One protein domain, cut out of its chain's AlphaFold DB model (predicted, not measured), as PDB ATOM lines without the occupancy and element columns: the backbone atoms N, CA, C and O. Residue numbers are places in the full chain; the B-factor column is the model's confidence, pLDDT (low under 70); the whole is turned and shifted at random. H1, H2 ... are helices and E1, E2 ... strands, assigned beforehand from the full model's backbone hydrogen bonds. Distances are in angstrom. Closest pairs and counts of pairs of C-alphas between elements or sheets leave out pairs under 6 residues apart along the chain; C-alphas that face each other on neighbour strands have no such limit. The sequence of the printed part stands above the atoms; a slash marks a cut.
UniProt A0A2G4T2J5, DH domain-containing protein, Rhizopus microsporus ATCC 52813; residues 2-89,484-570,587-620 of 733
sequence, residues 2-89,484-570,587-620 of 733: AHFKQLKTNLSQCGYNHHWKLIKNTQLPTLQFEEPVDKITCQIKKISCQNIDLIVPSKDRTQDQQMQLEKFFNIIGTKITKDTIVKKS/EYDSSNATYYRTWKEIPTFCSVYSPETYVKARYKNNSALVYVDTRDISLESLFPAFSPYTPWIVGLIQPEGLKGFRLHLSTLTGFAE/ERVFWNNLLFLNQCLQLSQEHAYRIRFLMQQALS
ATOM      1  N   ALA A   2     -20.790  -8.112   6.387       66.38
ATOM      2  CA  ALA A   2     -22.049  -7.507   6.871       66.38
ATOM      3  C   ALA A   2     -21.903  -6.041   7.335       66.38
ATOM      4  O   ALA A   2     -22.569  -5.169   6.787       66.38
ATOM      5  N   HIS A   3     -20.946  -5.759   8.227       76.62
ATOM      6  CA  HIS A   3     -20.626  -4.399   8.687       76.62
ATOM      7  C   HIS A   3     -20.353  -3.417   7.525       76.62
ATOM      8  O   HIS A   3     -20.895  -2.322   7.486       76.62
ATOM      9  N   PHE A   4     -19.608  -3.840   6.500       78.94
ATOM     10  CA  PHE A   4     -19.328  -3.015   5.315       78.94
ATOM     11  C   PHE A   4     -20.555  -2.791   4.413       78.94
ATOM     12  O   PHE A   4     -20.539  -1.876   3.600       78.94
ATOM     13  N   LYS A   5     -21.619  -3.602   4.517       79.81
ATOM     14  CA  LYS A   5     -22.914  -3.282   3.888       79.81
ATOM     15  C   LYS A   5     -23.677  -2.245   4.715       79.81
ATOM     16  O   LYS A   5     -24.153  -1.280   4.136       79.81
ATOM     17  N   GLN A   6     -23.720  -2.414   6.038       82.50
ATOM     18  CA  GLN A   6     -24.348  -1.470   6.969       82.50
ATOM     19  C   GLN A   6     -23.763  -0.058   6.817       82.50
ATOM     20  O   GLN A   6     -24.501   0.865   6.503       82.50
ATOM     21  N   LEU A   7     -22.433   0.089   6.874       81.25
ATOM     22  CA  LEU A   7     -21.753   1.380   6.689       81.25
ATOM     23  C   LEU A   7     -22.144   2.114   5.390       81.25
ATOM     24  O   LEU A   7     -22.200   3.338   5.379       81.25
ATOM     25  N   LYS A   8     -22.448   1.397   4.298       82.94
ATOM     26  CA  LYS A   8     -22.931   2.030   3.056       82.94
ATOM     27  C   LYS A   8     -24.331   2.614   3.200       82.94
ATOM     28  O   LYS A   8     -24.592   3.677   2.656       82.94
ATOM     29  N   THR A   9     -25.212   1.931   3.926       82.38
ATOM     30  CA  THR A   9     -26.554   2.430   4.241       82.38
ATOM     31  C   THR A   9     -26.479   3.644   5.170       82.38
ATOM     32  O   THR A   9     -27.175   4.627   4.927       82.38
ATOM     33  N   ASN A  10     -25.577   3.637   6.161       83.06
ATOM     34  CA  ASN A  10     -25.340   4.801   7.021       83.06
ATOM     35  C   ASN A  10     -24.781   6.012   6.243       83.06
ATOM     36  O   ASN A  10     -25.154   7.139   6.549       83.06
ATOM     37  N   LEU A  11     -23.971   5.824   5.187       84.25
ATOM     38  CA  LEU A  11     -23.546   6.948   4.331       84.25
ATOM     39  C   LEU A  11     -24.731   7.683   3.680       84.25
ATOM     40  O   LEU A  11     -24.720   8.912   3.627       84.25
ATOM     41  N   SER A  12     -25.774   6.971   3.244       82.56
ATOM     42  CA  SER A  12     -26.996   7.606   2.726       82.56
ATOM     43  C   SER A  12     -27.752   8.381   3.814       82.56
ATOM     44  O   SER A  12     -28.296   9.444   3.539       82.56
ATOM     45  N   GLN A  13     -27.728   7.910   5.068       82.12
ATOM     46  CA  GLN A  13     -28.290   8.639   6.217       82.12
ATOM     47  C   GLN A  13     -27.487   9.916   6.542       82.12
ATOM     48  O   GLN A  13     -28.074  10.928   6.912       82.12
ATOM     49  N   CYS A  14     -26.170   9.910   6.306       80.38
ATOM     50  CA  CYS A  14     -25.303  11.097   6.324       80.38
ATOM     51  C   CYS A  14     -25.453  12.011   5.083       80.38
ATOM     52  O   CYS A  14     -24.715  12.985   4.962       80.38
ATOM     53  N   GLY A  15     -26.369  11.717   4.150       81.25
ATOM     54  CA  GLY A  15     -26.640  12.533   2.957       81.25
ATOM     55  C   GLY A  15     -25.851  12.165   1.692       81.25
ATOM     56  O   GLY A  15     -26.082  12.766   0.643       81.25
ATOM     57  N   TYR A  16     -24.968  11.161   1.733       85.75
ATOM     58  CA  TYR A  16     -24.225  10.675   0.560       85.75
ATOM     59  C   TYR A  16     -25.110   9.761  -0.302       85.75
ATOM     60  O   TYR A  16     -24.934   8.542  -0.361       85.75
ATOM     61  N   ASN A  17     -26.106  10.367  -0.947       81.25
ATOM     62  CA  ASN A  17     -27.137   9.678  -1.726       81.25
ATOM     63  C   ASN A  17     -26.620   9.104  -3.056       81.25
ATOM     64  O   ASN A  17     -27.249   8.215  -3.629       81.25
ATOM     65  N   HIS A  18     -25.478   9.588  -3.552       81.31
ATOM     66  CA  HIS A  18     -24.920   9.176  -4.835       81.31
ATOM     67  C   HIS A  18     -23.767   8.184  -4.639       81.31
ATOM     68  O   HIS A  18     -22.717   8.512  -4.091       81.31
ATOM     69  N   HIS A  19     -23.952   6.946  -5.100       83.06
ATOM     70  CA  HIS A  19     -22.930   5.898  -5.059       83.06
ATOM     71  C   HIS A  19     -22.176   5.818  -6.391       83.06
ATOM     72  O   HIS A  19     -22.786   5.622  -7.441       83.06
ATOM     73  N   TRP A  20     -20.844   5.888  -6.361       80.69
ATOM     74  CA  TRP A  20     -20.040   5.872  -7.584       80.69
ATOM     75  C   TRP A  20     -19.603   4.454  -7.990       80.69
ATOM     76  O   TRP A  20     -19.004   3.711  -7.202       80.69
ATOM     77  N   LYS A  21     -19.866   4.080  -9.249       80.88
ATOM     78  CA  LYS A  21     -19.377   2.832  -9.860       80.88
ATOM     79  C   LYS A  21     -17.922   3.019 -10.295       80.88
ATOM     80  O   LYS A  21     -17.628   3.871 -11.126       80.88
ATOM     81  N   LEU A  22     -17.014   2.204  -9.753       80.88
ATOM     82  CA  LEU A  22     -15.584   2.297 -10.062       80.88
ATOM     83  C   LEU A  22     -15.308   2.072 -11.554       80.88
ATOM     84  O   LEU A  22     -15.606   1.005 -12.097       80.88
ATOM     85  N   ILE A  23     -14.664   3.053 -12.184       79.69
ATOM     86  CA  ILE A  23     -14.118   2.940 -13.535       79.69
ATOM     87  C   ILE A  23     -12.935   1.970 -13.466       79.69
ATOM     88  O   ILE A  23     -11.928   2.262 -12.822       79.69
ATOM     89  N   LYS A  24     -13.065   0.808 -14.118       76.25
ATOM     90  CA  LYS A  24     -12.009  -0.221 -14.200       76.25
ATOM     91  C   LYS A  24     -10.926   0.089 -15.241       76.25
ATOM     92  O   LYS A  24      -9.895  -0.574 -15.253       76.25
ATOM     93  N   ASN A  25     -11.163   1.061 -16.126       70.44
ATOM     94  CA  ASN A  25     -10.206   1.464 -17.152       70.44
ATOM     95  C   ASN A  25      -8.929   2.049 -16.504       70.44
ATOM     96  O   ASN A  25      -8.983   2.814 -15.537       70.44
ATOM     97  N   THR A  26      -7.765   1.678 -17.037       65.06
ATOM     98  CA  THR A  26      -6.451   2.155 -16.577       65.06
ATOM     99  C   THR A  26      -6.120   3.561 -17.093       65.06
ATOM    100  O   THR A  26      -5.293   4.266 -16.497       65.06
ATOM    101  N   GLN A  27      -6.792   4.011 -18.155       69.00
ATOM    102  CA  GLN A  27      -6.733   5.382 -18.661       69.00
ATOM    103  C   GLN A  27      -7.728   6.287 -17.912       69.00
ATOM    104  O   GLN A  27      -8.765   5.826 -17.436       69.00
ATOM    105  N   LEU A  28      -7.397   7.578 -17.776       69.81
ATOM    106  CA  LEU A  28      -8.342   8.559 -17.225       69.81
ATOM    107  C   LEU A  28      -9.283   9.017 -18.355       69.81
ATOM    108  O   LEU A  28      -8.779   9.276 -19.448       69.81
ATOM    109  N   PRO A  29     -10.597   9.166 -18.126       69.25
ATOM    110  CA  PRO A  29     -11.483   9.758 -19.121       69.25
ATOM    111  C   PRO A  29     -11.186  11.248 -19.320       69.25
ATOM    112  O   PRO A  29     -11.002  11.984 -18.350       69.25
ATOM    113  N   THR A  30     -11.188  11.707 -20.571       67.94
ATOM    114  CA  THR A  30     -11.007  13.127 -20.898       67.94
ATOM    115  C   THR A  30     -12.287  13.905 -20.604       67.94
ATOM    116  O   THR A  30     -13.244  13.861 -21.375       67.94
ATOM    117  N   LEU A  31     -12.297  14.646 -19.498       68.81
ATOM    118  CA  LEU A  31     -13.362  15.594 -19.181       68.81
ATOM    119  C   LEU A  31     -13.222  16.848 -20.054       68.81
ATOM    120  O   LEU A  31     -12.179  17.503 -20.048       68.81
ATOM    121  N   GLN A  32     -14.275  17.196 -20.795       62.25
ATOM    122  CA  GLN A  32     -14.358  18.474 -21.501       62.25
ATOM    123  C   GLN A  32     -14.903  19.561 -20.567       62.25
ATOM    124  O   GLN A  32     -15.871  19.343 -19.839       62.25
ATOM    125  N   PHE A  33     -14.280  20.737 -20.605       59.81
ATOM    126  CA  PHE A  33     -14.746  21.927 -19.900       59.81
ATOM    127  C   PHE A  33     -15.732  22.676 -20.811       59.81
ATOM    128  O   PHE A  33     -15.349  23.088 -21.903       59.81
ATOM    129  N   GLU A  34     -16.982  22.863 -20.374       58.69
ATOM    130  CA  GLU A  34     -17.922  23.783 -21.040       58.69
ATOM    131  C   GLU A  34     -17.362  25.218 -21.020       58.69
ATOM    132  O   GLU A  34     -16.738  25.610 -20.027       58.69
ATOM    133  N   GLU A  35     -17.574  25.991 -22.096       52.19
ATOM    134  CA  GLU A  35     -16.931  27.302 -22.271       52.19
ATOM    135  C   GLU A  35     -17.247  28.278 -21.112       52.19
ATOM    136  O   GLU A  35     -18.405  28.640 -20.884       52.19
ATOM    137  N   PRO A  36     -16.228  28.714 -20.350       54.34
ATOM    138  CA  PRO A  36     -16.413  29.515 -19.145       54.34
ATOM    139  C   PRO A  36     -16.379  31.028 -19.417       54.34
ATOM    140  O   PRO A  36     -15.514  31.542 -20.122       54.34
ATOM    141  N   VAL A  37     -17.283  31.765 -18.763       57.28
ATOM    142  CA  VAL A  37     -17.480  33.218 -18.957       57.28
ATOM    143  C   VAL A  37     -16.368  34.093 -18.335       57.28
ATOM    144  O   VAL A  37     -16.198  35.240 -18.735       57.28
ATOM    145  N   ASP A  38     -15.594  33.575 -17.374       70.44
ATOM    146  CA  ASP A  38     -14.494  34.295 -16.706       70.44
ATOM    147  C   ASP A  38     -13.224  33.435 -16.632       70.44
ATOM    148  O   ASP A  38     -13.247  32.344 -16.057       70.44
ATOM    149  N   LYS A  39     -12.105  33.988 -17.130       73.00
ATOM    150  CA  LYS A  39     -10.774  33.361 -17.169       73.00
ATOM    151  C   LYS A  39     -10.254  32.895 -15.808       73.00
ATOM    152  O   LYS A  39      -9.505  31.923 -15.774       73.00
ATOM    153  N   ILE A  40     -10.588  33.580 -14.713       74.06
ATOM    154  CA  ILE A  40     -10.056  33.259 -13.378       74.06
ATOM    155  C   ILE A  40     -10.821  32.080 -12.776       74.06
ATOM    156  O   ILE A  40     -10.200  31.117 -12.322       74.06
ATOM    157  N   THR A  41     -12.151  32.089 -12.888       74.25
ATOM    158  CA  THR A  41     -13.010  30.948 -12.542       74.25
ATOM    159  C   THR A  41     -12.581  29.668 -13.279       74.25
ATOM    160  O   THR A  41     -12.716  28.586 -12.717       74.25
ATOM    161  N   CYS A  42     -12.014  29.750 -14.495       75.69
ATOM    162  CA  CYS A  42     -11.458  28.582 -15.201       75.69
ATOM    163  C   CYS A  42     -10.324  27.895 -14.440       75.69
ATOM    164  O   CYS A  42     -10.309  26.673 -14.332       75.69
ATOM    165  N   GLN A  43      -9.344  28.673 -13.975       77.88
ATOM    166  CA  GLN A  43      -8.071  28.133 -13.484       77.88
ATOM    167  C   GLN A  43      -8.217  27.532 -12.090       77.88
ATOM    168  O   GLN A  43      -7.546  26.558 -11.767       77.88
ATOM    169  N   ILE A  44      -9.179  28.032 -11.310       77.38
ATOM    170  CA  ILE A  44      -9.576  27.427 -10.035       77.38
ATOM    171  C   ILE A  44     -10.109  25.994 -10.253       77.38
ATOM    172  O   ILE A  44      -9.839  25.122  -9.436       77.38
ATOM    173  N   LYS A  45     -10.749  25.696 -11.400       75.44
ATOM    174  CA  LYS A  45     -11.161  24.320 -11.754       75.44
ATOM    175  C   LYS A  45      -9.996  23.390 -12.128       75.44
ATOM    176  O   LYS A  45     -10.215  22.189 -12.299       75.44
ATOM    177  N   LYS A  46      -8.775  23.906 -12.324       78.94
ATOM    178  CA  LYS A  46      -7.603  23.095 -12.676       78.94
ATOM    179  C   LYS A  46      -6.931  22.586 -11.400       78.94
ATOM    180  O   LYS A  46      -6.486  23.363 -10.559       78.94
ATOM    181  N   ILE A  47      -6.827  21.264 -11.270       79.94
ATOM    182  CA  ILE A  47      -6.207  20.622 -10.106       79.94
ATOM    183  C   ILE A  47      -4.694  20.879 -10.112       79.94
ATOM    184  O   ILE A  47      -3.969  20.309 -10.924       79.94
ATOM    185  N   SER A  48      -4.232  21.703  -9.170       81.94
ATOM    186  CA  SER A  48      -2.812  21.955  -8.881       81.94
ATOM    187  C   SER A  48      -2.200  20.912  -7.932       81.94
ATOM    188  O   SER A  48      -0.991  20.696  -7.943       81.94
ATOM    189  N   CYS A  49      -3.030  20.296  -7.085       88.56
ATOM    190  CA  CYS A  49      -2.684  19.251  -6.121       88.56
ATOM    191  C   CYS A  49      -3.944  18.506  -5.664       88.56
ATOM    192  O   CYS A  49      -5.056  19.033  -5.743       88.56
ATOM    193  N   GLN A  50      -3.778  17.293  -5.141       89.62
ATOM    194  CA  GLN A  50      -4.856  16.532  -4.514       89.62
ATOM    195  C   GLN A  50      -4.588  16.375  -3.012       89.62
ATOM    196  O   GLN A  50      -3.538  15.883  -2.616       89.62
ATOM    197  N   ASN A  51      -5.541  16.780  -2.170       90.69
ATOM    198  CA  ASN A  51      -5.442  16.668  -0.713       90.69
ATOM    199  C   ASN A  51      -6.545  15.733  -0.208       90.69
ATOM    200  O   ASN A  51      -7.711  15.912  -0.568       90.69
ATOM    201  N   ILE A  52      -6.173  14.726   0.581       93.00
ATOM    202  CA  ILE A  52      -7.058  13.645   1.028       93.00
ATOM    203  C   ILE A  52      -6.894  13.449   2.534       93.00
ATOM    204  O   ILE A  52      -5.772  13.329   3.025       93.00
ATOM    205  N   ASP A  53      -8.004  13.345   3.257       93.44
ATOM    206  CA  ASP A  53      -7.995  12.899   4.652       93.44
ATOM    207  C   ASP A  53      -8.116  11.370   4.717       93.44
ATOM    208  O   ASP A  53      -8.994  10.800   4.073       93.44
ATOM    209  N   LEU A  54      -7.270  10.687   5.491       93.88
ATOM    210  CA  LEU A  54      -7.358   9.241   5.724       93.88
ATOM    211  C   LEU A  54      -7.587   8.956   7.211       93.88
ATOM    212  O   LEU A  54      -6.718   9.163   8.053       93.88
ATOM    213  N   ILE A  55      -8.780   8.462   7.518       92.62
ATOM    214  CA  ILE A  55      -9.248   8.135   8.862       92.62
ATOM    215  C   ILE A  55      -8.950   6.656   9.115       92.62
ATOM    216  O   ILE A  55      -9.496   5.779   8.435       92.62
ATOM    217  N   VAL A  56      -8.092   6.377  10.098       90.69
ATOM    218  CA  VAL A  56      -7.680   5.016  10.471       90.69
ATOM    219  C   VAL A  56      -8.004   4.782  11.952       90.69
ATOM    220  O   VAL A  56      -7.484   5.510  12.797       90.69
ATOM    221  N   PRO A  57      -8.846   3.792  12.309       85.75
ATOM    222  CA  PRO A  57      -9.198   3.519  13.704       85.75
ATOM    223  C   PRO A  57      -7.980   3.166  14.571       85.75
ATOM    224  O   PRO A  57      -7.230   2.242  14.253       85.75
ATOM    225  N   SER A  58      -7.805   3.873  15.690       69.06
ATOM    226  CA  SER A  58      -6.739   3.627  16.671       69.06
ATOM    227  C   SER A  58      -7.160   2.554  17.679       69.06
ATOM    228  O   SER A  58      -7.750   2.872  18.708       69.06
ATOM    229  N   LYS A  59      -6.881   1.281  17.377       70.00
ATOM    230  CA  LYS A  59      -7.072   0.128  18.279       70.00
ATOM    231  C   LYS A  59      -5.975  -0.916  18.063       70.00
ATOM    232  O   LYS A  59      -5.312  -0.896  17.026       70.00
ATOM    233  N   ASP A  60      -5.831  -1.839  19.012       68.06
ATOM    234  CA  ASP A  60      -4.939  -2.995  18.892       68.06
ATOM    235  C   ASP A  60      -5.302  -3.834  17.658       68.06
ATOM    236  O   ASP A  60      -6.402  -4.384  17.557       68.06
ATOM    237  N   ARG A  61      -4.375  -3.918  16.701       81.00
ATOM    238  CA  ARG A  61      -4.527  -4.711  15.474       81.00
ATOM    239  C   ARG A  61      -3.825  -6.051  15.617       81.00
ATOM    240  O   ARG A  61      -2.748  -6.135  16.205       81.00
ATOM    241  N   THR A  62      -4.378  -7.094  15.002       84.12
ATOM    242  CA  THR A  62      -3.608  -8.323  14.777       84.12
ATOM    243  C   THR A  62      -2.440  -8.050  13.827       84.12
ATOM    244  O   THR A  62      -2.486  -7.117  13.021       84.12
ATOM    245  N   GLN A  63      -1.400  -8.888  13.873       83.81
ATOM    246  CA  GLN A  63      -0.241  -8.768  12.976       83.81
ATOM    247  C   GLN A  63      -0.661  -8.749  11.493       83.81
ATOM    248  O   GLN A  63      -0.159  -7.935  10.723       83.81
ATOM    249  N   ASP A  64      -1.655  -9.558  11.107       84.00
ATOM    250  CA  ASP A  64      -2.227  -9.544   9.755       84.00
ATOM    251  C   ASP A  64      -2.908  -8.217   9.400       84.00
ATOM    252  O   ASP A  64      -2.696  -7.691   8.308       84.00
ATOM    253  N   GLN A  65      -3.718  -7.651  10.302       84.62
ATOM    254  CA  GLN A  65      -4.360  -6.350  10.078       84.62
ATOM    255  C   GLN A  65      -3.318  -5.232   9.945       84.62
ATOM    256  O   GLN A  65      -3.440  -4.387   9.061       84.62
ATOM    257  N   GLN A  66      -2.271  -5.258  10.771       87.69
ATOM    258  CA  GLN A  66      -1.185  -4.283  10.722       87.69
ATOM    259  C   GLN A  66      -0.381  -4.391   9.411       87.69
ATOM    260  O   GLN A  66      -0.219  -3.387   8.718       87.69
ATOM    261  N   MET A  67      -0.007  -5.602   8.977       86.38
ATOM    262  CA  MET A  67       0.629  -5.825   7.668       86.38
ATOM    263  C   MET A  67      -0.248  -5.370   6.488       86.38
ATOM    264  O   MET A  67       0.269  -4.915   5.467       86.38
ATOM    265  N   GLN A  68      -1.575  -5.507   6.579       88.00
ATOM    266  CA  GLN A  68      -2.500  -5.041   5.536       88.00
ATOM    267  C   GLN A  68      -2.683  -3.517   5.548       88.00
ATOM    268  O   GLN A  68      -2.926  -2.927   4.494       88.00
ATOM    269  N   LEU A  69      -2.532  -2.856   6.697       89.44
ATOM    270  CA  LEU A  69      -2.495  -1.397   6.775       89.44
ATOM    271  C   LEU A  69      -1.174  -0.841   6.222       89.44
ATOM    272  O   LEU A  69      -1.193   0.116   5.454       89.44
ATOM    273  N   GLU A  70      -0.038  -1.468   6.518       89.12
ATOM    274  CA  GLU A  70       1.275  -1.068   5.988       89.12
ATOM    275  C   GLU A  70       1.355  -1.228   4.463       89.12
ATOM    276  O   GLU A  70       1.800  -0.317   3.761       89.12
ATOM    277  N   LYS A  71       0.806  -2.322   3.915       89.75
ATOM    278  CA  LYS A  71       0.598  -2.475   2.462       89.75
ATOM    279  C   LYS A  71      -0.258  -1.351   1.875       89.75
ATOM    280  O   LYS A  71       0.005  -0.923   0.755       89.75
ATOM    281  N   PHE A  72      -1.256  -0.860   2.612       91.31
ATOM    282  CA  PHE A  72      -2.073   0.266   2.166       91.31
ATOM    283  C   PHE A  72      -1.323   1.608   2.249       91.31
ATOM    284  O   PHE A  72      -1.392   2.391   1.305       91.31
ATOM    285  N   PHE A  73      -0.534   1.857   3.298       92.44
ATOM    286  CA  PHE A  73       0.310   3.056   3.372       92.44
ATOM    287  C   PHE A  73       1.344   3.118   2.237       92.44
ATOM    288  O   PHE A  73       1.545   4.191   1.671       92.44
ATOM    289  N   ASN A  74       1.909   1.981   1.819       89.88
ATOM    290  CA  ASN A  74       2.799   1.916   0.654       89.88
ATOM    291  C   ASN A  74       2.095   2.297  -0.667       89.88
ATOM    292  O   ASN A  74       2.718   2.895  -1.542       89.88
ATOM    293  N   ILE A  75       0.792   2.010  -0.806       90.12
ATOM    294  CA  ILE A  75      -0.028   2.487  -1.938       90.12
ATOM    295  C   ILE A  75      -0.259   4.004  -1.827       90.12
ATOM    296  O   ILE A  75      -0.194   4.712  -2.835       90.12
ATOM    297  N   ILE A  76      -0.490   4.515  -0.612       91.06
ATOM    298  CA  ILE A  76      -0.731   5.939  -0.337       91.06
ATOM    299  C   ILE A  76       0.502   6.813  -0.637       91.06
ATOM    300  O   ILE A  76       0.347   7.853  -1.275       91.06
ATOM    301  N   GLY A  77       1.715   6.413  -0.238       90.56
ATOM    302  CA  GLY A  77       2.943   7.149  -0.564       90.56
ATOM    303  C   GLY A  77       4.064   7.018   0.467       90.56
ATOM    304  O   GLY A  77       4.098   6.084   1.262       90.56
ATOM    305  N   THR A  78       4.985   7.983   0.477       89.88
ATOM    306  CA  THR A  78       6.048   8.079   1.489       89.88
ATOM    307  C   THR A  78       5.654   9.049   2.602       89.88
ATOM    308  O   THR A  78       5.122  10.126   2.330       89.88
ATOM    309  N   LYS A  79       5.910   8.696   3.871       89.81
ATOM    310  CA  LYS A  79       5.699   9.619   5.001       89.81
ATOM    311  C   LYS A  79       6.660  10.808   4.881       89.81
ATOM    312  O   LYS A  79       7.852  10.616   4.648       89.81
ATOM    313  N   ILE A  80       6.147  12.021   5.064       87.88
ATOM    314  CA  ILE A  80       6.933  13.260   5.119       87.88
ATOM    315  C   ILE A  80       6.907  13.858   6.531       87.88
ATOM    316  O   ILE A  80       6.035  13.543   7.332       87.88
ATOM    317  N   THR A  81       7.887  14.707   6.842       83.06
ATOM    318  CA  THR A  81       8.013  15.393   8.141       83.06
ATOM    319  C   THR A  81       8.408  16.858   7.959       83.06
ATOM    320  O   THR A  81       8.957  17.241   6.917       83.06
ATOM    321  N   LYS A  82       8.172  17.673   8.994       72.81
ATOM    322  CA  LYS A  82       8.457  19.119   9.024       72.81
ATOM    323  C   LYS A  82       9.947  19.430   8.776       72.81
ATOM    324  O   LYS A  82      10.259  20.280   7.942       72.81
ATOM    325  N   ASP A  83      10.866  18.639   9.332       62.62
ATOM    326  CA  ASP A  83      12.323  18.736   9.100       62.62
ATOM    327  C   ASP A  83      12.720  18.607   7.618       62.62
ATOM    328  O   ASP A  83      13.713  19.179   7.162       62.62
ATOM    329  N   THR A  84      11.917  17.872   6.836       60.72
ATOM    330  CA  THR A  84      12.121  17.651   5.394       60.72
ATOM    331  C   THR A  84      11.778  18.899   4.558       60.72
ATOM    332  O   THR A  84      11.817  18.859   3.325       60.72
ATOM    333  N   ILE A  85      11.377  20.006   5.190       59.53
ATOM    334  CA  ILE A  85      11.231  21.321   4.555       59.53
ATOM    335  C   ILE A  85      12.448  22.199   4.869       59.53
ATOM    336  O   ILE A  85      13.122  22.643   3.941       59.53
ATOM    337  N   VAL A  86      12.759  22.392   6.155       51.25
ATOM    338  CA  VAL A  86      13.784  23.345   6.629       51.25
ATOM    339  C   VAL A  86      15.137  23.119   5.943       51.25
ATOM    340  O   VAL A  86      15.732  24.059   5.420       51.25
ATOM    341  N   LYS A  87      15.565  21.852   5.823       43.81
ATOM    342  CA  LYS A  87      16.858  21.454   5.231       43.81
ATOM    343  C   LYS A  87      17.060  21.833   3.752       43.81
ATOM    344  O   LYS A  87      18.154  21.626   3.239       43.81
ATOM    345  N   LYS A  88      16.046  22.360   3.048       41.47
ATOM    346  CA  LYS A  88      16.186  22.850   1.661       41.47
ATOM    347  C   LYS A  88      16.333  24.366   1.518       41.47
ATOM    348  O   LYS A  88      16.843  24.791   0.485       41.47
ATOM    349  N   SER A  89      15.914  25.176   2.496       35.28
ATOM    350  CA  SER A  89      15.989  26.643   2.353       35.28
ATOM    351  C   SER A  89      17.377  27.213   2.672       35.28
ATOM    352  O   SER A  89      17.688  28.326   2.255       35.28
ATOM    353  N   GLU A 484      -1.066  18.505  10.646       80.69
ATOM    354  CA  GLU A 484      -0.595  17.567  11.674       80.69
ATOM    355  C   GLU A 484      -0.888  18.117  13.086       80.69
ATOM    356  O   GLU A 484       0.011  18.615  13.764       80.69
ATOM    357  N   TYR A 485      -2.164  18.043  13.499       72.81
ATOM    358  CA  TYR A 485      -2.681  18.526  14.795       72.81
ATOM    359  C   TYR A 485      -2.140  17.793  16.034       72.81
ATOM    360  O   TYR A 485      -2.186  18.341  17.131       72.81
ATOM    361  N   ASP A 486      -1.681  16.551  15.879       72.00
ATOM    362  CA  ASP A 486      -1.155  15.714  16.959       72.00
ATOM    363  C   ASP A 486       0.070  14.928  16.466       72.00
ATOM    364  O   ASP A 486       0.180  14.589  15.288       72.00
ATOM    365  N   SER A 487       0.962  14.612  17.400       66.62
ATOM    366  CA  SER A 487       2.118  13.720  17.284       66.62
ATOM    367  C   SER A 487       1.815  12.345  16.668       66.62
ATOM    368  O   SER A 487       2.692  11.745  16.046       66.62
ATOM    369  N   SER A 488       0.578  11.857  16.821       67.19
ATOM    370  CA  SER A 488       0.101  10.598  16.240       67.19
ATOM    371  C   SER A 488      -0.267  10.697  14.752       67.19
ATOM    372  O   SER A 488      -0.280   9.676  14.057       67.19
ATOM    373  N   ASN A 489      -0.535  11.905  14.240       81.69
ATOM    374  CA  ASN A 489      -0.863  12.118  12.834       81.69
ATOM    375  C   ASN A 489       0.382  11.944  11.947       81.69
ATOM    376  O   ASN A 489       1.532  12.060  12.379       81.69
ATOM    377  N   ALA A 490       0.153  11.671  10.665       87.88
ATOM    378  CA  ALA A 490       1.224  11.554   9.685       87.88
ATOM    379  C   ALA A 490       0.742  11.997   8.308       87.88
ATOM    380  O   ALA A 490      -0.224  11.438   7.788       87.88
ATOM    381  N   THR A 491       1.438  12.943   7.684       91.00
ATOM    382  CA  THR A 491       1.199  13.261   6.274       91.00
ATOM    383  C   THR A 491       2.075  12.397   5.362       91.00
ATOM    384  O   THR A 491       3.289  12.276   5.535       91.00
ATOM    385  N   TYR A 492       1.444  11.799   4.355       92.12
ATOM    386  CA  TYR A 492       2.072  11.027   3.286       92.12
ATOM    387  C   TYR A 492       2.027  11.809   1.970       92.12
ATOM    388  O   TYR A 492       1.084  12.559   1.711       92.12
ATOM    389  N   TYR A 493       3.042  11.621   1.130       92.75
ATOM    390  CA  TYR A 493       3.188  12.269  -0.170       92.75
ATOM    391  C   TYR A 493       3.379  11.243  -1.290       92.75
ATOM    392  O   TYR A 493       4.144  10.285  -1.155       92.75
ATOM    393  N   ARG A 494       2.721  11.483  -2.427       91.75
ATOM    394  CA  ARG A 494       2.917  10.737  -3.672       91.75
ATOM    395  C   ARG A 494       2.617  11.625  -4.877       91.75
ATOM    396  O   ARG A 494       1.693  12.423  -4.839       91.75
ATOM    397  N   THR A 495       3.346  11.459  -5.977       90.69
ATOM    398  CA  THR A 495       2.962  12.041  -7.276       90.69
ATOM    399  C   THR A 495       2.199  10.998  -8.093       90.69
ATOM    400  O   THR A 495       2.656   9.859  -8.211       90.69
ATOM    401  N   TRP A 496       1.062  11.369  -8.684       88.56
ATOM    402  CA  TRP A 496       0.309  10.513  -9.607       88.56
ATOM    403  C   TRP A 496      -0.103  11.299 -10.850       88.56
ATOM    404  O   TRP A 496      -0.789  12.310 -10.740       88.56
ATOM    405  N   LYS A 497       0.310  10.833 -12.040       86.56
ATOM    406  CA  LYS A 497       0.088  11.535 -13.324       86.56
ATOM    407  C   LYS A 497       0.476  13.023 -13.235       86.56
ATOM    408  O   LYS A 497      -0.333  13.898 -13.510       86.56
ATOM    409  N   GLU A 498       1.707  13.266 -12.777       85.69
ATOM    410  CA  GLU A 498       2.326  14.585 -12.527       85.69
ATOM    411  C   GLU A 498       1.677  15.444 -11.422       85.69
ATOM    412  O   GLU A 498       2.316  16.365 -10.921       85.69
ATOM    413  N   ILE A 499       0.474  15.105 -10.951       88.56
ATOM    414  CA  ILE A 499      -0.206  15.826  -9.871       88.56
ATOM    415  C   ILE A 499       0.383  15.405  -8.511       88.56
ATOM    416  O   ILE A 499       0.471  14.204  -8.224       88.56
ATOM    417  N   PRO A 500       0.791  16.359  -7.650       91.19
ATOM    418  CA  PRO A 500       1.208  16.070  -6.286       91.19
ATOM    419  C   PRO A 500      -0.014  15.780  -5.407       91.19
ATOM    420  O   PRO A 500      -0.952  16.578  -5.321       91.19
ATOM    421  N   THR A 501       0.022  14.637  -4.730       92.44
ATOM    422  CA  THR A 501      -1.031  14.159  -3.838       92.44
ATOM    423  C   THR A 501      -0.508  14.054  -2.412       92.44
ATOM    424  O   THR A 501       0.529  13.439  -2.152       92.44
ATOM    425  N   PHE A 502      -1.252  14.640  -1.481       93.25
ATOM    426  CA  PHE A 502      -0.976  14.616  -0.051       93.25
ATOM    427  C   PHE A 502      -2.117  13.914   0.681       93.25
ATOM    428  O   PHE A 502      -3.294  14.202   0.446       93.25
ATOM    429  N   CYS A 503      -1.766  12.993   1.573       93.62
ATOM    430  CA  CYS A 503      -2.718  12.241   2.374       93.62
ATOM    431  C   CYS A 503      -2.407  12.433   3.860       93.62
ATOM    432  O   CYS A 503      -1.377  11.963   4.341       93.62
ATOM    433  N   SER A 504      -3.274  13.149   4.572       92.94
ATOM    434  CA  SER A 504      -3.136  13.406   6.009       92.94
ATOM    435  C   SER A 504      -3.857  12.309   6.789       92.94
ATOM    436  O   SER A 504      -5.051  12.090   6.585       92.94
ATOM    437  N   VAL A 505      -3.132  11.593   7.649       92.62
ATOM    438  CA  VAL A 505      -3.663  10.469   8.433       92.62
ATOM    439  C   VAL A 505      -4.105  10.938   9.816       92.62
ATOM    440  O   VAL A 505      -3.331  11.592  10.515       92.62
ATOM    441  N   TYR A 506      -5.323  10.560  10.213       91.00
ATOM    442  CA  TYR A 506      -5.939  10.917  11.494       91.00
ATOM    443  C   TYR A 506      -6.564   9.698  12.184       91.00
ATOM    444  O   TYR A 506      -7.088   8.792  11.525       91.00
ATOM    445  N   SER A 507      -6.630   9.738  13.518       89.62
ATOM    446  CA  SER A 507      -7.598   8.924  14.266       89.62
ATOM    447  C   SER A 507      -9.033   9.451  14.055       89.62
ATOM    448  O   SER A 507      -9.204  10.630  13.720       89.62
ATOM    449  N   PRO A 508     -10.086   8.645  14.302       88.81
ATOM    450  CA  PRO A 508     -11.473   9.116  14.276       88.81
ATOM    451  C   PRO A 508     -11.720  10.331  15.183       88.81
ATOM    452  O   PRO A 508     -12.390  11.279  14.779       88.81
ATOM    453  N   GLU A 509     -11.135  10.347  16.383       87.06
ATOM    454  CA  GLU A 509     -11.294  11.441  17.347       87.06
ATOM    455  C   GLU A 509     -10.564  12.713  16.913       87.06
ATOM    456  O   GLU A 509     -11.108  13.815  17.016       87.06
ATOM    457  N   THR A 510      -9.336  12.571  16.403       87.81
ATOM    458  CA  THR A 510      -8.548  13.695  15.879       87.81
ATOM    459  C   THR A 510      -9.228  14.287  14.644       87.81
ATOM    460  O   THR A 510      -9.233  15.503  14.477       87.81
ATOM    461  N   TYR A 511      -9.879  13.457  13.821       89.06
ATOM    462  CA  TYR A 511     -10.644  13.919  12.663       89.06
ATOM    463  C   TYR A 511     -11.915  14.689  13.036       89.06
ATOM    464  O   TYR A 511     -12.271  15.651  12.360       89.06
ATOM    465  N   VAL A 512     -12.610  14.324  14.118       87.56
ATOM    466  CA  VAL A 512     -13.755  15.117  14.611       87.56
ATOM    467  C   VAL A 512     -13.298  16.492  15.113       87.56
ATOM    468  O   VAL A 512     -13.989  17.478  14.873       87.56
ATOM    469  N   LYS A 513     -12.112  16.573  15.731       84.69
ATOM    470  CA  LYS A 513     -11.497  17.819  16.232       84.69
ATOM    471  C   LYS A 513     -10.822  18.673  15.139       84.69
ATOM    472  O   LYS A 513     -10.444  19.809  15.413       84.69
ATOM    473  N   ALA A 514     -10.648  18.150  13.921       83.00
ATOM    474  CA  ALA A 514      -9.944  18.820  12.827       83.00
ATOM    475  C   ALA A 514     -10.701  20.058  12.308       83.00
ATOM    476  O   ALA A 514     -11.813  19.939  11.791       83.00
ATOM    477  N   ARG A 515     -10.067  21.238  12.385       77.50
ATOM    478  CA  ARG A 515     -10.670  22.534  12.011       77.50
ATOM    479  C   ARG A 515     -10.891  22.685  10.499       77.50
ATOM    480  O   ARG A 515     -11.872  23.301  10.092       77.50
ATOM    481  N   TYR A 516     -10.020  22.103   9.665       78.88
ATOM    482  CA  TYR A 516     -10.068  22.253   8.203       78.88
ATOM    483  C   TYR A 516      -9.923  20.920   7.461       78.88
ATOM    484  O   TYR A 516      -8.849  20.550   6.984       78.88
ATOM    485  N   LYS A 517     -11.047  20.218   7.304       85.06
ATOM    486  CA  LYS A 517     -11.168  18.984   6.507       85.06
ATOM    487  C   LYS A 517     -10.987  19.251   5.006       85.06
ATOM    488  O   LYS A 517     -11.258  20.350   4.523       85.06
ATOM    489  N   ASN A 518     -10.485  18.263   4.271       87.12
ATOM    490  CA  ASN A 518     -10.311  18.312   2.818       87.12
ATOM    491  C   ASN A 518     -11.606  17.911   2.080       87.12
ATOM    492  O   ASN A 518     -12.479  17.251   2.634       87.12
ATOM    493  N   ASN A 519     -11.712  18.237   0.785       86.69
ATOM    494  CA  ASN A 519     -12.880  17.892  -0.047       86.69
ATOM    495  C   ASN A 519     -13.080  16.373  -0.272       86.69
ATOM    496  O   ASN A 519     -14.082  15.960  -0.857       86.69
ATOM    497  N   SER A 520     -12.127  15.534   0.143       91.25
ATOM    498  CA  SER A 520     -12.169  14.077  -0.002       91.25
ATOM    499  C   SER A 520     -11.637  13.391   1.251       91.25
ATOM    500  O   SER A 520     -10.514  13.674   1.674       91.25
ATOM    501  N   ALA A 521     -12.413  12.456   1.800       93.31
ATOM    502  CA  ALA A 521     -12.017  11.635   2.941       93.31
ATOM    503  C   ALA A 521     -12.097  10.136   2.623       93.31
ATOM    504  O   ALA A 521     -12.971   9.675   1.888       93.31
ATOM    505  N   LEU A 522     -11.190   9.364   3.210       94.75
ATOM    506  CA  LEU A 522     -11.113   7.912   3.130       94.75
ATOM    507  C   LEU A 522     -11.211   7.328   4.540       94.75
ATOM    508  O   LEU A 522     -10.562   7.818   5.458       94.75
ATOM    509  N   VAL A 523     -11.984   6.261   4.706       93.00
ATOM    510  CA  VAL A 523     -12.136   5.530   5.969       93.00
ATOM    511  C   VAL A 523     -11.601   4.114   5.783       93.00
ATOM    512  O   VAL A 523     -12.089   3.370   4.926       93.00
ATOM    513  N   TYR A 524     -10.613   3.731   6.592       91.81
ATOM    514  CA  TYR A 524     -10.102   2.361   6.643       91.81
ATOM    515  C   TYR A 524     -10.989   1.503   7.560       91.81
ATOM    516  O   TYR A 524     -11.206   1.840   8.722       91.81
ATOM    517  N   VAL A 525     -11.542   0.408   7.030       88.62
ATOM    518  CA  VAL A 525     -12.585  -0.418   7.668       88.62
ATOM    519  C   VAL A 525     -12.054  -1.823   7.980       88.62
ATOM    520  O   VAL A 525     -12.404  -2.814   7.323       88.62
ATOM    521  N   ASP A 526     -11.205  -1.890   9.006       80.94
ATOM    522  CA  ASP A 526     -10.670  -3.112   9.628       80.94
ATOM    523  C   ASP A 526     -11.527  -3.640  10.799       80.94
ATOM    524  O   ASP A 526     -11.526  -4.840  11.083       80.94
ATOM    525  N   THR A 527     -12.282  -2.751  11.446       69.00
ATOM    526  CA  THR A 527     -12.988  -2.938  12.723       69.00
ATOM    527  C   THR A 527     -14.512  -2.755  12.582       69.00
ATOM    528  O   THR A 527     -15.026  -2.523  11.481       69.00
ATOM    529  N   ARG A 528     -15.271  -2.941  13.678       66.44
ATOM    530  CA  ARG A 528     -16.749  -2.836  13.714       66.44
ATOM    531  C   ARG A 528     -17.289  -1.545  14.344       66.44
ATOM    532  O   ARG A 528     -18.496  -1.354  14.374       66.44
ATOM    533  N   ASP A 529     -16.406  -0.667  14.813       64.38
ATOM    534  CA  ASP A 529     -16.759   0.368  15.795       64.38
ATOM    535  C   ASP A 529     -16.708   1.783  15.189       64.38
ATOM    536  O   ASP A 529     -16.359   2.750  15.864       64.38
ATOM    537  N   ILE A 530     -16.990   1.905  13.886       74.62
ATOM    538  CA  ILE A 530     -16.869   3.162  13.132       74.62
ATOM    539  C   ILE A 530     -18.254   3.802  12.970       74.62
ATOM    540  O   ILE A 530     -18.980   3.501  12.021       74.62
ATOM    541  N   SER A 531     -18.614   4.720  13.865       79.81
ATOM    542  CA  SER A 531     -19.811   5.559  13.723       79.81
ATOM    543  C   SER A 531     -19.597   6.642  12.658       79.81
ATOM    544  O   SER A 531     -19.047   7.710  12.920       79.81
ATOM    545  N   LEU A 532     -20.058   6.380  11.431       81.75
ATOM    546  CA  LEU A 532     -19.992   7.361  10.339       81.75
ATOM    547  C   LEU A 532     -20.782   8.640  10.649       81.75
ATOM    548  O   LEU A 532     -20.343   9.718  10.268       81.75
ATOM    549  N   GLU A 533     -21.870   8.535  11.411       80.19
ATOM    550  CA  GLU A 533     -22.691   9.668  11.862       80.19
ATOM    551  C   GLU A 533     -21.917  10.681  12.723       80.19
ATOM    552  O   GLU A 533     -22.203  11.874  12.655       80.19
ATOM    553  N   SER A 534     -20.905  10.251  13.493       83.19
ATOM    554  CA  SER A 534     -20.058  11.174  14.266       83.19
ATOM    555  C   SER A 534     -18.858  11.704  13.474       83.19
ATOM    556  O   SER A 534     -18.357  12.780  13.788       83.19
ATOM    557  N   LEU A 535     -18.398  10.987  12.440       83.50
ATOM    558  CA  LEU A 535     -17.345  11.455  11.522       83.50
ATOM    559  C   LEU A 535     -17.872  12.472  10.499       83.50
ATOM    560  O   LEU A 535     -17.191  13.459  10.194       83.50
ATOM    561  N   PHE A 536     -19.087  12.225  10.003       85.81
ATOM    562  CA  PHE A 536     -19.797  13.001   8.992       85.81
ATOM    563  C   PHE A 536     -21.227  13.328   9.477       85.81
ATOM    564  O   PHE A 536     -22.195  12.733   8.992       85.81
ATOM    565  N   PRO A 537     -21.390  14.253  10.445       78.19
ATOM    566  CA  PRO A 537     -22.710  14.690  10.880       78.19
ATOM    567  C   PRO A 537     -23.463  15.345   9.720       78.19
ATOM    568  O   PRO A 537     -22.915  16.215   9.033       78.19
ATOM    569  N   ALA A 538     -24.720  14.951   9.518       66.56
ATOM    570  CA  ALA A 538     -25.578  15.572   8.515       66.56
ATOM    571  C   ALA A 538     -25.680  17.090   8.758       66.56
ATOM    572  O   ALA A 538     -25.768  17.539   9.901       66.56
ATOM    573  N   PHE A 539     -25.677  17.871   7.674       61.28
ATOM    574  CA  PHE A 539     -25.744  19.342   7.683       61.28
ATOM    575  C   PHE A 539     -24.553  20.074   8.343       61.28
ATOM    576  O   PHE A 539     -24.646  21.271   8.603       61.28
ATOM    577  N   SER A 540     -23.414  19.412   8.580       67.81
ATOM    578  CA  SER A 540     -22.185  20.105   8.999       67.81
ATOM    579  C   SER A 540     -21.457  20.736   7.795       67.81
ATOM    580  O   SER A 540     -21.147  20.011   6.851       67.81
ATOM    581  N   PRO A 541     -21.066  22.030   7.823       61.12
ATOM    582  CA  PRO A 541     -20.340  22.683   6.718       61.12
ATOM    583  C   PRO A 541     -18.906  22.150   6.511       61.12
ATOM    584  O   PRO A 541     -18.196  22.576   5.599       61.12
ATOM    585  N   TYR A 542     -18.473  21.209   7.357       66.19
ATOM    586  CA  TYR A 542     -17.177  20.534   7.294       66.19
ATOM    587  C   TYR A 542     -17.264  19.100   6.733       66.19
ATOM    588  O   TYR A 542     -16.276  18.367   6.802       66.19
ATOM    589  N   THR A 543     -18.412  18.656   6.199       78.44
ATOM    590  CA  THR A 543     -18.498  17.353   5.515       78.44
ATOM    591  C   THR A 543     -17.698  17.358   4.204       78.44
ATOM    592  O   THR A 543     -17.892  18.256   3.383       78.44
ATOM    593  N   PRO A 544     -16.844  16.350   3.941       88.44
ATOM    594  CA  PRO A 544     -16.175  16.201   2.651       88.44
ATOM    595  C   PRO A 544     -17.189  15.851   1.552       88.44
ATOM    596  O   PRO A 544     -18.108  15.061   1.774       88.44
ATOM    597  N   TRP A 545     -16.990  16.374   0.342       87.38
ATOM    598  CA  TRP A 545     -17.869  16.127  -0.811       87.38
ATOM    599  C   TRP A 545     -17.813  14.681  -1.323       87.38
ATOM    600  O   TRP A 545     -18.784  14.183  -1.897       87.38
ATOM    601  N   ILE A 546     -16.669  14.017  -1.126       91.25
ATOM    602  CA  ILE A 546     -16.373  12.655  -1.580       91.25
ATOM    603  C   ILE A 546     -15.925  11.823  -0.370       91.25
ATOM    604  O   ILE A 546     -14.954  12.185   0.299       91.25
ATOM    605  N   VAL A 547     -16.584  10.688  -0.120       93.00
ATOM    606  CA  VAL A 547     -16.192   9.717   0.918       93.00
ATOM    607  C   VAL A 547     -15.899   8.353   0.301       93.00
ATOM    608  O   VAL A 547     -16.707   7.796  -0.446       93.00
ATOM    609  N   GLY A 548     -14.738   7.793   0.643       91.88
ATOM    610  CA  GLY A 548     -14.351   6.426   0.307       91.88
ATOM    611  C   GLY A 548     -14.316   5.502   1.521       91.88
ATOM    612  O   GLY A 548     -13.716   5.834   2.537       91.88
ATOM    613  N   LEU A 549     -14.898   4.308   1.401       91.62
ATOM    614  CA  LEU A 549     -14.735   3.213   2.362       91.62
ATOM    615  C   LEU A 549     -13.768   2.172   1.791       91.62
ATOM    616  O   LEU A 549     -13.962   1.697   0.666       91.62
ATOM    617  N   ILE A 550     -12.756   1.790   2.572       92.06
ATOM    618  CA  ILE A 550     -11.689   0.866   2.164       92.06
ATOM    619  C   ILE A 550     -11.668  -0.327   3.117       92.06
ATOM    620  O   ILE A 550     -11.449  -0.161   4.310       92.06
ATOM    621  N   GLN A 551     -11.890  -1.537   2.602       90.06
ATOM    622  CA  GLN A 551     -11.880  -2.777   3.388       90.06
ATOM    623  C   GLN A 551     -10.804  -3.739   2.852       90.06
ATOM    624  O   GLN A 551     -10.864  -4.085   1.670       90.06
ATOM    625  N   PRO A 552      -9.847  -4.212   3.676       87.81
ATOM    626  CA  PRO A 552      -8.932  -5.277   3.267       87.81
ATOM    627  C   PRO A 552      -9.681  -6.608   3.086       87.81
ATOM    628  O   PRO A 552     -10.557  -6.956   3.877       87.81
ATOM    629  N   GLU A 553      -9.318  -7.379   2.057       83.81
ATOM    630  CA  GLU A 553      -9.882  -8.705   1.747       83.81
ATOM    631  C   GLU A 553      -8.808  -9.813   1.769       83.81
ATOM    632  O   GLU A 553      -8.831 -10.767   0.985       83.81
ATOM    633  N   GLY A 554      -7.847  -9.694   2.692       74.62
ATOM    634  CA  GLY A 554      -6.808 -10.695   2.947       74.62
ATOM    635  C   GLY A 554      -5.869 -10.878   1.753       74.62
ATOM    636  O   GLY A 554      -5.109  -9.975   1.409       74.62
ATOM    637  N   LEU A 555      -5.917 -12.049   1.113       68.56
ATOM    638  CA  LEU A 555      -5.133 -12.345  -0.095       68.56
ATOM    639  C   LEU A 555      -5.704 -11.700  -1.372       68.56
ATOM    640  O   LEU A 555      -5.040 -11.713  -2.402       68.56
ATOM    641  N   LYS A 556      -6.920 -11.131  -1.333       71.50
ATOM    642  CA  LYS A 556      -7.587 -10.518  -2.500       71.50
ATOM    643  C   LYS A 556      -7.342  -9.006  -2.635       71.50
ATOM    644  O   LYS A 556      -8.018  -8.349  -3.421       71.50
ATOM    645  N   GLY A 557      -6.395  -8.449  -1.876       83.25
ATOM    646  CA  GLY A 557      -6.099  -7.015  -1.869       83.25
ATOM    647  C   GLY A 557      -7.161  -6.205  -1.123       83.25
ATOM    648  O   GLY A 557      -7.582  -6.587  -0.030       83.25
ATOM    649  N   PHE A 558      -7.588  -5.082  -1.703       88.56
ATOM    650  CA  PHE A 558      -8.489  -4.119  -1.067       88.56
ATOM    651  C   PHE A 558      -9.786  -3.929  -1.855       88.56
ATOM    652  O   PHE A 558      -9.798  -3.864  -3.084       88.56
ATOM    653  N   ARG A 559     -10.888  -3.751  -1.126       87.94
ATOM    654  CA  ARG A 559     -12.179  -3.324  -1.660       87.94
ATOM    655  C   ARG A 559     -12.381  -1.839  -1.400       87.94
ATOM    656  O   ARG A 559     -12.495  -1.426  -0.250       87.94
ATOM    657  N   LEU A 560     -12.513  -1.072  -2.477       90.06
ATOM    658  CA  LEU A 560     -12.912   0.333  -2.453       90.06
ATOM    659  C   LEU A 560     -14.422   0.473  -2.703       90.06
ATOM    660  O   LEU A 560     -15.016  -0.267  -3.488       90.06
ATOM    661  N   HIS A 561     -15.042   1.458  -2.065       89.56
ATOM    662  CA  HIS A 561     -16.356   1.979  -2.426       89.56
ATOM    663  C   HIS A 561     -16.356   3.496  -2.245       89.56
ATOM    664  O   HIS A 561     -15.862   3.971  -1.232       89.56
ATOM    665  N   LEU A 562     -16.910   4.230  -3.209       90.44
ATOM    666  CA  LEU A 562     -16.960   5.691  -3.218       90.44
ATOM    667  C   LEU A 562     -18.425   6.148  -3.215       90.44
ATOM    668  O   LEU A 562     -19.248   5.560  -3.922       90.44
ATOM    669  N   SER A 563     -18.739   7.180  -2.434       89.19
ATOM    670  CA  SER A 563     -20.029   7.882  -2.444       89.19
ATOM    671  C   SER A 563     -19.822   9.393  -2.322       89.19
ATOM    672  O   SER A 563     -18.798   9.844  -1.804       89.19
ATOM    673  N   THR A 564     -20.775  10.173  -2.824       88.75
ATOM    674  CA  THR A 564     -20.662  11.627  -2.981       88.75
ATOM    675  C   THR A 564     -21.929  12.338  -2.511       88.75
ATOM    676  O   THR A 564     -23.027  11.777  -2.576       88.75
ATOM    677  N   LEU A 565     -21.772  13.571  -2.022       84.81
ATOM    678  CA  LEU A 565     -22.906  14.459  -1.728       84.81
ATOM    679  C   LEU A 565     -23.543  14.962  -3.032       84.81
ATOM    680  O   LEU A 565     -24.760  14.966  -3.177       84.81
ATOM    681  N   THR A 566     -22.704  15.316  -4.007       79.00
ATOM    682  CA  THR A 566     -23.101  15.771  -5.341       79.00
ATOM    683  C   THR A 566     -23.478  14.616  -6.264       79.00
ATOM    684  O   THR A 566     -22.753  13.621  -6.385       79.00
ATOM    685  N   GLY A 567     -24.576  14.792  -6.999       70.38
ATOM    686  CA  GLY A 567     -24.926  13.965  -8.149       70.38
ATOM    687  C   GLY A 567     -24.119  14.374  -9.377       70.38
ATOM    688  O   GLY A 567     -24.558  15.212 -10.165       70.38
ATOM    689  N   PHE A 568     -22.925  13.800  -9.560       70.12
ATOM    690  CA  PHE A 568     -22.148  14.023 -10.783       70.12
ATOM    691  C   PHE A 568     -22.939  13.547 -12.009       70.12
ATOM    692  O   PHE A 568     -23.361  12.395 -12.066       70.12
ATOM    693  N   ALA A 569     -23.145  14.456 -12.968       56.62
ATOM    694  CA  ALA A 569     -24.133  14.302 -14.033       56.62
ATOM    695  C   ALA A 569     -24.014  12.972 -14.799       56.62
ATOM    696  O   ALA A 569     -22.927  12.589 -15.235       56.62
ATOM    697  N   GLU A 570     -25.162  12.331 -15.042       50.06
ATOM    698  CA  GLU A 570     -25.281  10.959 -15.567       50.06
ATOM    699  C   GLU A 570     -24.534  10.725 -16.894       50.06
ATOM    700  O   GLU A 570     -24.098   9.611 -17.183       50.06
ATOM    701  N   GLU A 587      -4.216  -0.236  -7.422       88.69
ATOM    702  CA  GLU A 587      -3.546   1.049  -7.212       88.69
ATOM    703  C   GLU A 587      -3.885   2.028  -8.344       88.69
ATOM    704  O   GLU A 587      -4.285   3.165  -8.080       88.69
ATOM    705  N   ARG A 588      -3.826   1.569  -9.603       87.88
ATOM    706  CA  ARG A 588      -4.252   2.385 -10.753       87.88
ATOM    707  C   ARG A 588      -5.721   2.769 -10.661       87.88
ATOM    708  O   ARG A 588      -6.048   3.931 -10.886       87.88
ATOM    709  N   VAL A 589      -6.604   1.821 -10.343       87.56
ATOM    710  CA  VAL A 589      -8.051   2.079 -10.246       87.56
ATOM    711  C   VAL A 589      -8.369   3.034  -9.094       87.56
ATOM    712  O   VAL A 589      -9.144   3.970  -9.291       87.56
ATOM    713  N   PHE A 590      -7.745   2.852  -7.928       90.50
ATOM    714  CA  PHE A 590      -7.871   3.717  -6.754       90.50
ATOM    715  C   PHE A 590      -7.501   5.166  -7.092       90.50
ATOM    716  O   PHE A 590      -8.356   6.052  -7.010       90.50
ATOM    717  N   TRP A 591      -6.273   5.403  -7.563       90.56
ATOM    718  CA  TRP A 591      -5.806   6.756  -7.869       90.56
ATOM    719  C   TRP A 591      -6.538   7.386  -9.056       90.56
ATOM    720  O   TRP A 591      -6.879   8.567  -8.999       90.56
ATOM    721  N   ASN A 592      -6.850   6.618 -10.107       90.12
ATOM    722  CA  ASN A 592      -7.629   7.127 -11.236       90.12
ATOM    723  C   ASN A 592      -9.024   7.594 -10.809       90.12
ATOM    724  O   ASN A 592      -9.435   8.681 -11.202       90.12
ATOM    725  N   ASN A 593      -9.754   6.801 -10.014       89.75
ATOM    726  CA  ASN A 593     -11.108   7.174  -9.603       89.75
ATOM    727  C   ASN A 593     -11.086   8.361  -8.631       89.75
ATOM    728  O   ASN A 593     -11.897   9.267  -8.788       89.75
ATOM    729  N   LEU A 594     -10.147   8.416  -7.679       90.62
ATOM    730  CA  LEU A 594     -10.041   9.557  -6.763       90.62
ATOM    731  C   LEU A 594      -9.656  10.857  -7.476       90.62
ATOM    732  O   LEU A 594     -10.222  11.906  -7.168       90.62
ATOM    733  N   LEU A 595      -8.727  10.812  -8.434       89.31
ATOM    734  CA  LEU A 595      -8.393  11.979  -9.252       89.31
ATOM    735  C   LEU A 595      -9.592  12.412 -10.111       89.31
ATOM    736  O   LEU A 595      -9.934  13.592 -10.136       89.31
ATOM    737  N   PHE A 596     -10.262  11.461 -10.766       87.94
ATOM    738  CA  PHE A 596     -11.420  11.731 -11.618       87.94
ATOM    739  C   PHE A 596     -12.594  12.340 -10.838       87.94
ATOM    740  O   PHE A 596     -13.143  13.349 -11.271       87.94
ATOM    741  N   LEU A 597     -12.939  11.815  -9.653       88.31
ATOM    742  CA  LEU A 597     -13.995  12.403  -8.819       88.31
ATOM    743  C   LEU A 597     -13.660  13.829  -8.365       88.31
ATOM    744  O   LEU A 597     -14.552  14.673  -8.328       88.31
ATOM    745  N   ASN A 598     -12.392  14.127  -8.067       88.25
ATOM    746  CA  ASN A 598     -11.969  15.492  -7.751       88.25
ATOM    747  C   ASN A 598     -12.130  16.422  -8.974       88.25
ATOM    748  O   ASN A 598     -12.605  17.546  -8.839       88.25
ATOM    749  N   GLN A 599     -11.836  15.945 -10.190       86.44
ATOM    750  CA  GLN A 599     -12.093  16.711 -11.420       86.44
ATOM    751  C   GLN A 599     -13.600  16.921 -11.663       86.44
ATOM    752  O   GLN A 599     -14.018  18.032 -11.987       86.44
ATOM    753  N   CYS A 600     -14.437  15.902 -11.440       85.12
ATOM    754  CA  CYS A 600     -15.896  16.036 -11.489       85.12
ATOM    755  C   CYS A 600     -16.425  17.035 -10.445       85.12
ATOM    756  O   CYS A 600     -17.337  17.803 -10.753       85.12
ATOM    757  N   LEU A 601     -15.826  17.086  -9.249       86.12
ATOM    758  CA  LEU A 601     -16.155  18.078  -8.224       86.12
ATOM    759  C   LEU A 601     -15.818  19.498  -8.686       86.12
ATOM    760  O   LEU A 601     -16.690  20.362  -8.638       86.12
ATOM    761  N   GLN A 602     -14.613  19.722  -9.219       80.56
ATOM    762  CA  GLN A 602     -14.196  21.014  -9.784       80.56
ATOM    763  C   GLN A 602     -15.075  21.484 -10.960       80.56
ATOM    764  O   GLN A 602     -15.257  22.683 -11.178       80.56
ATOM    765  N   LEU A 603     -15.660  20.550 -11.714       79.75
ATOM    766  CA  LEU A 603     -16.613  20.848 -12.786       79.75
ATOM    767  C   LEU A 603     -18.061  21.046 -12.306       79.75
ATOM    768  O   LEU A 603     -18.852  21.632 -13.047       79.75
ATOM    769  N   SER A 604     -18.419  20.572 -11.108       82.38
ATOM    770  CA  SER A 604     -19.804  20.565 -10.619       82.38
ATOM    771  C   SER A 604     -20.381  21.975 -10.430       82.38
ATOM    772  O   SER A 604     -19.680  22.916 -10.051       82.38
ATOM    773  N   GLN A 605     -21.683  22.129 -10.692       76.94
ATOM    774  CA  GLN A 605     -22.347  23.435 -10.629       76.94
ATOM    775  C   GLN A 605     -22.390  24.004  -9.204       76.94
ATOM    776  O   GLN A 605     -22.212  25.206  -9.036       76.94
ATOM    777  N   GLU A 606     -22.548  23.153  -8.188       77.81
ATOM    778  CA  GLU A 606     -22.542  23.537  -6.768       77.81
ATOM    779  C   GLU A 606     -21.170  24.070  -6.327       77.81
ATOM    780  O   GLU A 606     -21.075  25.165  -5.769       77.81
ATOM    781  N   HIS A 607     -20.083  23.364  -6.663       78.00
ATOM    782  CA  HIS A 607     -18.723  23.819  -6.360       78.00
ATOM    783  C   HIS A 607     -18.377  25.111  -7.121       78.00
ATOM    784  O   HIS A 607     -17.851  26.065  -6.543       78.00
ATOM    785  N   ALA A 608     -18.748  25.196  -8.404       75.38
ATOM    786  CA  ALA A 608     -18.569  26.402  -9.208       75.38
ATOM    787  C   ALA A 608     -19.419  27.591  -8.707       75.38
ATOM    788  O   ALA A 608     -18.981  28.738  -8.814       75.38
ATOM    789  N   TYR A 609     -20.604  27.341  -8.141       77.25
ATOM    790  CA  TYR A 609     -21.423  28.358  -7.478       77.25
ATOM    791  C   TYR A 609     -20.747  28.861  -6.198       77.25
ATOM    792  O   TYR A 609     -20.592  30.072  -6.049       77.25
ATOM    793  N   ARG A 610     -20.257  27.958  -5.333       76.19
ATOM    794  CA  ARG A 610     -19.493  28.292  -4.114       76.19
ATOM    795  C   ARG A 610     -18.290  29.186  -4.440       76.19
ATOM    796  O   ARG A 610     -18.141  30.245  -3.838       76.19
ATOM    797  N   ILE A 611     -17.491  28.833  -5.453       73.81
ATOM    798  CA  ILE A 611     -16.367  29.662  -5.935       73.81
ATOM    799  C   ILE A 611     -16.856  31.041  -6.416       73.81
ATOM    800  O   ILE A 611     -16.340  32.074  -5.981       73.81
ATOM    801  N   ARG A 612     -17.877  31.083  -7.286       73.19
ATOM    802  CA  ARG A 612     -18.405  32.336  -7.852       73.19
ATOM    803  C   ARG A 612     -18.986  33.269  -6.785       73.19
ATOM    804  O   ARG A 612     -18.801  34.479  -6.889       73.19
ATOM    805  N   PHE A 613     -19.655  32.729  -5.771       74.25
ATOM    806  CA  PHE A 613     -20.208  33.489  -4.651       74.25
ATOM    807  C   PHE A 613     -19.105  34.244  -3.890       74.25
ATOM    808  O   PHE A 613     -19.185  35.465  -3.736       74.25
ATOM    809  N   LEU A 614     -18.018  33.551  -3.531       68.44
ATOM    810  CA  LEU A 614     -16.851  34.155  -2.871       68.44
ATOM    811  C   LEU A 614     -16.194  35.242  -3.743       68.44
ATOM    812  O   LEU A 614     -15.782  36.291  -3.242       68.44
ATOM    813  N   MET A 615     -16.152  35.039  -5.064       69.00
ATOM    814  CA  MET A 615     -15.667  36.047  -6.014       69.00
ATOM    815  C   MET A 615     -16.588  37.277  -6.100       69.00
ATOM    816  O   MET A 615     -16.097  38.400  -6.170       69.00
ATOM    817  N   GLN A 616     -17.912  37.120  -6.037       68.25
ATOM    818  CA  GLN A 616     -18.853  38.251  -6.075       68.25
ATOM    819  C   GLN A 616     -18.867  39.061  -4.763       68.25
ATOM    820  O   GLN A 616     -18.966  40.295  -4.791       68.25
ATOM    821  N   GLN A 617     -18.683  38.402  -3.616       64.81
ATOM    822  CA  GLN A 617     -18.542  39.053  -2.307       64.81
ATOM    823  C   GLN A 617     -17.260  39.913  -2.219       64.81
ATOM    824  O   GLN A 617     -17.250  40.988  -1.612       64.81
ATOM    825  N   ALA A 618     -16.186  39.495  -2.897       62.34
ATOM    826  CA  ALA A 618     -14.946  40.263  -3.013       62.34
ATOM    827  C   ALA A 618     -15.114  41.592  -3.770       62.34
ATOM    828  O   ALA A 618     -14.645  42.639  -3.324       62.34
ATOM    829  N   LEU A 619     -15.792  41.557  -4.920       60.28
ATOM    830  CA  LEU A 619     -15.925  42.719  -5.803       60.28
ATOM    831  C   LEU A 619     -16.863  43.776  -5.201       60.28
ATOM    832  O   LEU A 619     -16.532  44.964  -5.146       60.28
ATOM    833  N   SER A 620     -17.994  43.336  -4.645       58.97
ATOM    834  CA  SER A 620     -18.973  44.200  -3.973       58.97
ATOM    835  C   SER A 620     -18.407  44.904  -2.730       58.97
ATOM    836  O   SER A 620     -18.632  46.099  -2.553       58.97
TER     837      SER A 620
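Overview. This is residues 2 to 89, 484 to 570 and 587 to 620 of the 733 residues of the protein "DH domain-containing protein" of Rhizopus microsporus ATCC 52813 (UniProt A0A2G4T2J5). A strongly twisted, curled sheet of seven strands wraps round helix H7, with H3 on the same face, while H1 and H5 lie over parts of its other side and short H6 touches both. H8 extends past H7 toward one end of the longest axis, beside short H2, and residues 83 to 89, which are H4, stick out alone. The printed part has 209 residues, with eight named helices and seven named strands in the order H1 E1 H2 E2 H3 H4 E3 E4 H5 E5 H6 E6 E7 H7 H8; the mixed sheet runs E1 E7 E6 E5 E2 E4 E3. The class is mixed, helices and strands, and the whole is compact, with a radius of gyration of the C-alphas of 17.8 A and spans of 56 by 48 by 36 A.

Along the chain. H1, residues 2 to 13, begins at C-alpha 2 (-22.049, -7.507, 6.871). E1 is residues 18 to 20, H2 39 to 44, E2 50 to 55, H3 63 to 76, 19.8 A from first to last C-alpha, and H4 83 to 89. E3 is residues 490 to 496, E4 499 to 506, 22.7 A, H5 508 to 513, E5 520 to 524, H6 532 to 535, E6 546 to 552 and E7 558 to 564. H7, residues 587 to 603, measures 24.4 A; H8, residues 605 to 620, measures 22.1 A and ends at C-alpha 620 (-18.973, 44.200, -3.973).

Arrangement. E2 is parallel to E4, N 52 and O 502 within hydrogen-bond range at 2.9 A, and to E5, N 55 and O 522 at 2.8 A. E4, H5 and E5 form a split strand-helix-strand unit, E2 between its two strands, and E5, H6 and E6 one with neighbour strands; both crossovers are right-handed. E6 and E7 are a hairpin, N 549 and O 561 at 2.8 A. The sheet curls round H7; C-alphas 560 and 590 are the closest of E7 and H7, 7.4 A apart. H1 is over E7 at a height over the sheet of 10.0 A. H2 and H8 only just touch, with 3 pairs of C-alphas within 8 A, the closest Thr 41 and Arg 612, 7.3 A. O i to N i+4 pairs are all within range in H3, H5, H7 and H8, 6 of 8 in H1, 1 of 2 in H2 and 0 of 3 in H4, where 3 of 4 O i to N i+3 pairs are; H6 is too short for one.

Size, cuts and confidence. The C-alphas farthest apart, Gln 63 and Ser 620, are 58.7 A apart. Residues 90 to 483 and 571 to 586 are not printed, with gaps of 21.1 A and 25.3 A between C-alphas. The link from E1 to H2 is long. Mean pLDDT of the printed part is 80.0; residues 26 to 37, 83 to 89 and 614 to 620 are among those under 70.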